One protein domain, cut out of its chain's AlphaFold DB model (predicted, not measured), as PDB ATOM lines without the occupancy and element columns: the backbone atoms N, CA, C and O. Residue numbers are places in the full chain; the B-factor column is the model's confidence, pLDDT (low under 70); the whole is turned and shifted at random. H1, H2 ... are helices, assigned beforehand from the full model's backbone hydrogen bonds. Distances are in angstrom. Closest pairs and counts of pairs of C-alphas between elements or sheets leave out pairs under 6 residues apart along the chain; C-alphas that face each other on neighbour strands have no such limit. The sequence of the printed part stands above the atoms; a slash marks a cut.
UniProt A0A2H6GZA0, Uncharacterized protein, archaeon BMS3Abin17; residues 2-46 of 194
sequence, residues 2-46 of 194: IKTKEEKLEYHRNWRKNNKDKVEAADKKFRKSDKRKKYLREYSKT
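AT A GLANCE: This is residues 2 to 46 of the 194 residues of an uncharacterized protein of archaeon BMS3Abin17 (UniProt A0A2H6GZA0). Three helices follow one another end to end as an open arch, with H2 across the top and H1 and H3 as its two legs. H1 and H2 make a nearly square corner, H2 and H3 a wider one, and the space between the legs is empty. The printed part has 45 residues with helices H1, H2 and H3, no named strand, and is all helix. It is extended, with a radius of gyration of the C-alphas of 15.1 A, and flat, spanning 41 by 24 by 12 A.

HOW THE PARTS SIT: H1, residues 5 to 18, and H2, residues 20 to 32, are close but not clearly touching; their closest C-alphas, of Arg 16 and Val 23, are 6.6 A apart. Their lines are about perpendicular, at 88 degrees. H2 and H3, residues 34 to 45, are also close but not clearly touching, with their closest C-alphas, of Phe 30 and Arg 36, 6.8 A apart. They run the same way at a steep tilt of 66 degrees. H1 and H3 are apart. Every O i to N i+4 pair is within hydrogen-bond range in H1 and H2, and 7 of 8 are in H3.

IN THESE COORDINATES: H1 begins at C-alpha 5, (-35.625, 48.704, 43.360), and is 20.1 A long. H2 is 18.2 A long and H3 16.9 A, ending at C-alpha 45, (-9.291, 41.596, 67.017).

THE WHOLE: The C-alphas of Lys 3 and Lys 45, the two farthest apart, are 42.4 A apart. The printed part has no cut, and both links are tight. Residue 2 alone has pLDDT under 70.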
ATOM      1  N   ILE A   2     -36.379  45.256  34.584       69.12
ATOM      2  CA  ILE A   2     -36.769  45.404  35.993       69.12
ATOM      3  C   ILE A   2     -36.637  46.892  36.340       69.12
ATOM      4  O   ILE A   2     -35.517  47.417  36.322       69.12
ATOM      5  N   LYS A   3     -37.762  47.579  36.553       78.31
ATOM      6  CA  LYS A   3     -37.836  49.046  36.562       78.31
ATOM      7  C   LYS A   3     -37.659  49.629  37.964       78.31
ATOM      8  O   LYS A   3     -37.064  50.698  38.080       78.31
ATOM      9  N   THR A   4     -38.068  48.925  39.021       94.25
ATOM     10  CA  THR A   4     -37.976  49.437  40.401       94.25
ATOM     11  C   THR A   4     -36.948  48.689  41.260       94.25
ATOM     12  O   THR A   4     -36.495  47.582  40.951       94.25
ATOM     13  N   LYS A   5     -36.530  49.313  42.369       94.75
ATOM     14  CA  LYS A   5     -35.625  48.704  43.360       94.75
ATOM     15  C   LYS A   5     -36.236  47.446  43.987       94.75
ATOM     16  O   LYS A   5     -35.518  46.477  44.228       94.75
ATOM     17  N   GLU A   6     -37.540  47.462  44.239       95.12
ATOM     18  CA  GLU A   6     -38.286  46.353  44.841       95.12
ATOM     19  C   GLU A   6     -38.340  45.150  43.908       95.12
ATOM     20  O   GLU A   6     -37.992  44.045  44.324       95.12
ATOM     21  N   GLU A   7     -38.642  45.373  42.627       95.12
ATOM     22  CA  GLU A   7     -38.656  44.302  41.630       95.12
ATOM     23  C   GLU A   7     -37.267  43.647  41.486       95.12
ATOM     24  O   GLU A   7     -37.163  42.429  41.332       95.12
ATOM     25  N   LYS A   8     -36.171  44.420  41.605       93.38
ATOM     26  CA  LYS A   8     -34.796  43.872  41.595       93.38
ATOM     27  C   LYS A   8     -34.520  43.004  42.819       93.38
ATOM     28  O   LYS A   8     -33.916  41.937  42.694       93.38
ATOM     29  N   LEU A   9     -34.935  43.453  44.003       94.88
ATOM     30  CA  LEU A   9     -34.769  42.684  45.238       94.88
ATOM     31  C   LEU A   9     -35.566  41.380  45.187       94.88
ATOM     32  O   LEU A   9     -35.033  40.331  45.550       94.88
ATOM     33  N   GLU A  10     -36.800  41.442  44.695       96.12
ATOM     34  CA  GLU A  10     -37.679  40.283  44.580       96.12
ATOM     35  C   GLU A  10     -37.155  39.277  43.547       96.12
ATOM     36  O   GLU A  10     -37.047  38.083  43.835       96.12
ATOM     37  N   TYR A  11     -36.673  39.759  42.399       95.88
ATOM     38  CA  TYR A  11     -35.956  38.927  41.435       95.88
ATOM     39  C   TYR A  11     -34.747  38.217  42.068       95.88
ATOM     40  O   TYR A  11     -34.600  37.003  41.927       95.88
ATOM     41  N   HIS A  12     -33.893  38.929  42.814       95.12
ATOM     42  CA  HIS A  12     -32.730  38.315  43.464       95.12
ATOM     43  C   HIS A  12     -33.108  37.299  44.548       95.12
ATOM     44  O   HIS A  12     -32.411  36.289  44.694       95.12
ATOM     45  N   ARG A  13     -34.189  37.536  45.301       96.81
ATOM     46  CA  ARG A  13     -34.718  36.562  46.269       96.81
ATOM     47  C   ARG A  13     -35.160  35.286  45.562       96.81
ATOM     48  O   ARG A  13     -34.696  34.208  45.936       96.81
ATOM     49  N   ASN A  14     -35.969  35.414  44.512       97.50
ATOM     50  CA  ASN A  14     -36.467  34.276  43.740       97.50
ATOM     51  C   ASN A  14     -35.336  33.528  43.030       97.50
ATOM     52  O   ASN A  14     -35.267  32.302  43.100       97.50
ATOM     53  N   TRP A  15     -34.369  34.247  42.458       97.31
ATOM     54  CA  TRP A  15     -33.188  33.628  41.864       97.31
ATOM     55  C   TRP A  15     -32.379  32.836  42.895       97.31
ATOM     56  O   TRP A  15     -32.021  31.691  42.627       97.31
ATOM     57  N   ARG A  16     -32.123  33.396  44.089       97.62
ATOM     58  CA  ARG A  16     -31.403  32.692  45.168       97.62
ATOM     59  C   ARG A  16     -32.164  31.467  45.665       97.62
ATOM     60  O   ARG A  16     -31.532  30.453  45.942       97.62
ATOM     61  N   LYS A  17     -33.495  31.555  45.759       97.56
ATOM     62  CA  LYS A  17     -34.370  30.435  46.134       97.56
ATOM     63  C   LYS A  17     -34.283  29.301  45.108       97.56
ATOM     64  O   LYS A  17     -34.076  28.157  45.495       97.56
ATOM     65  N   ASN A  18     -34.344  29.634  43.819       98.06
ATOM     66  CA  ASN A  18     -34.322  28.664  42.721       98.06
ATOM     67  C   ASN A  18     -32.909  28.162  42.365       98.06
ATOM     68  O   ASN A  18     -32.770  27.150  41.690       98.06
ATOM     69  N   ASN A  19     -31.851  28.849  42.807       98.00
ATOM     70  CA  ASN A  19     -30.449  28.485  42.551       98.00
ATOM     71  C   ASN A  19     -29.686  28.216  43.855       98.00
ATOM     72  O   ASN A  19     -28.507  28.564  43.975       98.00
ATOM     73  N   LYS A  20     -30.360  27.612  44.841       97.62
ATOM     74  CA  LYS A  20     -29.814  27.376  46.182       97.62
ATOM     75  C   LYS A  20     -28.437  26.701  46.142       97.62
ATOM     76  O   LYS A  20     -27.501  27.225  46.740       97.62
ATOM     77  N   ASP A  21     -28.277  25.642  45.354       97.44
ATOM     78  CA  ASP A  21     -27.015  24.891  45.271       97.44
ATOM     79  C   ASP A  21     -25.858  25.737  44.721       97.44
ATOM     80  O   ASP A  21     -24.736  25.688  45.232       97.44
ATOM     81  N   LYS A  22     -26.127  26.582  43.715       97.69
ATOM     82  CA  LYS A  22     -25.119  27.498  43.152       97.69
ATOM     83  C   LYS A  22     -24.697  28.543  44.178       97.69
ATOM     84  O   LYS A  22     -23.507  28.843  44.298       97.69
ATOM     85  N   VAL A  23     -25.659  29.086  44.927       97.44
ATOM     86  CA  VAL A  23     -25.394  30.044  46.006       97.44
ATOM     87  C   VAL A  23     -24.561  29.382  47.099       97.44
ATOM     88  O   VAL A  23     -23.543  29.942  47.497       97.44
ATOM     89  N   GLU A  24     -24.928  28.180  47.542       96.75
ATOM     90  CA  GLU A  24     -24.194  27.440  48.573       96.75
ATOM     91  C   GLU A  24     -22.764  27.094  48.139       96.75
ATOM     92  O   GLU A  24     -21.822  27.252  48.925       96.75
ATOM     93  N   ALA A  25     -22.568  26.680  46.884       97.62
ATOM     94  CA  ALA A  25     -21.246  26.410  46.328       97.62
ATOM     95  C   ALA A  25     -20.370  27.676  46.288       97.62
ATOM     96  O   ALA A  25     -19.212  27.648  46.730       97.62
ATOM     97  N   ALA A  26     -20.925  28.800  45.823       97.38
ATOM     98  CA  ALA A  26     -20.238  30.090  45.805       97.38
ATOM     99  C   ALA A  26     -19.887  30.565  47.227       97.38
ATOM    100  O   ALA A  26     -18.740  30.939  47.492       97.38
ATOM    101  N   ASP A  27     -20.828  30.456  48.166       96.31
ATOM    102  CA  ASP A  27     -20.629  30.765  49.582       96.31
ATOM    103  C   ASP A  27     -19.528  29.900  50.197       96.31
ATOM    104  O   ASP A  27     -18.657  30.402  50.910       96.31
ATOM    105  N   LYS A  28     -19.522  28.594  49.911       97.50
ATOM    106  CA  LYS A  28     -18.499  27.659  50.394       97.50
ATOM    107  C   LYS A  28     -17.115  28.041  49.869       97.50
ATOM    108  O   LYS A  28     -16.161  28.053  50.653       97.50
ATOM    109  N   LYS A  29     -17.001  28.403  48.585       97.81
ATOM    110  CA  LYS A  29     -15.752  28.906  47.985       97.81
ATOM    111  C   LYS A  29     -15.312  30.211  48.652       97.81
ATOM    112  O   LYS A  29     -14.165  30.327  49.083       97.81
ATOM    113  N   PHE A  30     -16.231  31.160  48.830       97.12
ATOM    114  CA  PHE A  30     -15.942  32.448  49.460       97.12
ATOM    115  C   PHE A  30     -15.527  32.312  50.932       97.12
ATOM    116  O   PHE A  30     -14.523  32.897  51.343       97.12
ATOM    117  N   ARG A  31     -16.228  31.494  51.727       96.88
ATOM    118  CA  ARG A  31     -15.897  31.219  53.140       96.88
ATOM    119  C   ARG A  31     -14.508  30.607  53.299       96.88
ATOM    120  O   ARG A  31     -13.832  30.886  54.288       96.88
ATOM    121  N   LYS A  32     -14.079  29.795  52.329       96.81
ATOM    122  CA  LYS A  32     -12.742  29.187  52.296       96.81
ATOM    123  C   LYS A  32     -11.659  30.109  51.732       96.81
ATOM    124  O   LYS A  32     -10.487  29.784  51.912       96.81
ATOM    125  N   SER A  33     -12.017  31.229  51.101       97.94
ATOM    126  CA  SER A  33     -11.046  32.170  50.536       97.94
ATOM    127  C   SER A  33     -10.160  32.796  51.615       97.94
ATOM    128  O   SER A  33     -10.612  33.117  52.721       97.94
ATOM    129  N   ASP A  34      -8.893  33.027  51.285       98.06
ATOM    130  CA  ASP A  34      -7.943  33.607  52.235       98.06
ATOM    131  C   ASP A  34      -8.245  35.074  52.530       98.06
ATOM    132  O   ASP A  34      -8.084  35.507  53.671       98.06
ATOM    133  N   LYS A  35      -8.817  35.810  51.564       97.94
ATOM    134  CA  LYS A  35      -9.348  37.165  51.787       97.94
ATOM    135  C   LYS A  35     -10.381  37.173  52.916       97.94
ATOM    136  O   LYS A  35     -10.283  37.992  53.830       97.94
ATOM    137  N   ARG A  36     -11.341  36.235  52.906       97.31
ATOM    138  CA  ARG A  36     -12.357  36.127  53.966       97.31
ATOM    139  C   ARG A  36     -11.748  35.695  55.295       97.31
ATOM    140  O   ARG A  36     -12.083  36.285  56.320       97.31
ATOM    141  N   LYS A  37     -10.848  34.704  55.300       97.50
ATOM    142  CA  LYS A  37     -10.158  34.270  56.529       97.50
ATOM    143  C   LYS A  37      -9.343  35.406  57.151       97.50
ATOM    144  O   LYS A  37      -9.439  35.611  58.357       97.50
ATOM    145  N   LYS A  38      -8.583  36.159  56.346       98.06
ATOM    146  CA  LYS A  38      -7.811  37.333  56.786       98.06
ATOM    147  C   LYS A  38      -8.736  38.396  57.369       98.06
ATOM    148  O   LYS A  38      -8.519  38.816  58.499       98.06
ATOM    149  N   TYR A  39      -9.811  38.739  56.659       97.81
ATOM    150  CA  TYR A  39     -10.823  39.668  57.163       97.81
ATOM    151  C   TYR A  39     -11.397  39.224  58.516       97.81
ATOM    152  O   TYR A  39     -11.435  40.019  59.443       97.81
ATOM    153  N   LEU A  40     -11.804  37.957  58.662       97.12
ATOM    154  CA  LEU A  40     -12.356  37.447  59.924       97.12
ATOM    155  C   LEU A  40     -11.327  37.460  61.061       97.12
ATOM    156  O   LEU A  40     -11.687  37.777  62.193       97.12
ATOM    157  N   ARG A  41     -10.057  37.151  60.767       97.25
ATOM    158  CA  ARG A  41      -8.962  37.253  61.744       97.25
ATOM    159  C   ARG A  41      -8.792  38.692  62.223       97.25
ATOM    160  O   ARG A  41      -8.784  38.900  63.431       97.25
ATOM    161  N   GLU A  42      -8.725  39.666  61.320       98.06
ATOM    162  CA  GLU A  42      -8.608  41.080  61.704       98.06
ATOM    163  C   GLU A  42      -9.864  41.587  62.420       98.06
ATOM    164  O   GLU A  42      -9.768  42.170  63.497       98.06
ATOM    165  N   TYR A  43     -11.055  41.266  61.910       97.44
ATOM    166  CA  TYR A  43     -12.320  41.627  62.547       97.44
ATOM    167  C   TYR A  43     -12.410  41.089  63.979       97.44
ATOM    168  O   TYR A  43     -12.804  41.823  64.881       97.44
ATOM    169  N   SER A  44     -11.975  39.847  64.223       97.25
ATOM    170  CA  SER A  44     -11.992  39.244  65.565       97.25
ATOM    171  C   SER A  44     -11.111  39.962  66.595       97.25
ATOM    172  O   SER A  44     -11.326  39.797  67.796       97.25
ATOM    173  N   LYS A  45     -10.143  40.774  66.146       97.38
ATOM    174  CA  LYS A  45      -9.291  41.596  67.017       97.38
ATOM    175  C   LYS A  45      -9.939  42.931  67.390       97.38
ATOM    176  O   LYS A  45      -9.489  43.550  68.351       97.38
ATOM    177  N   THR A  46     -10.970  43.368  66.662       98.06
ATOM    178  CA  THR A  46     -11.674  44.630  66.933       98.06
ATOM    179  C   THR A  46     -12.445  44.564  68.253       98.06
ATOM    180  O   THR A  46     -12.977  43.513  68.621       98.06
TER     181      THR A  46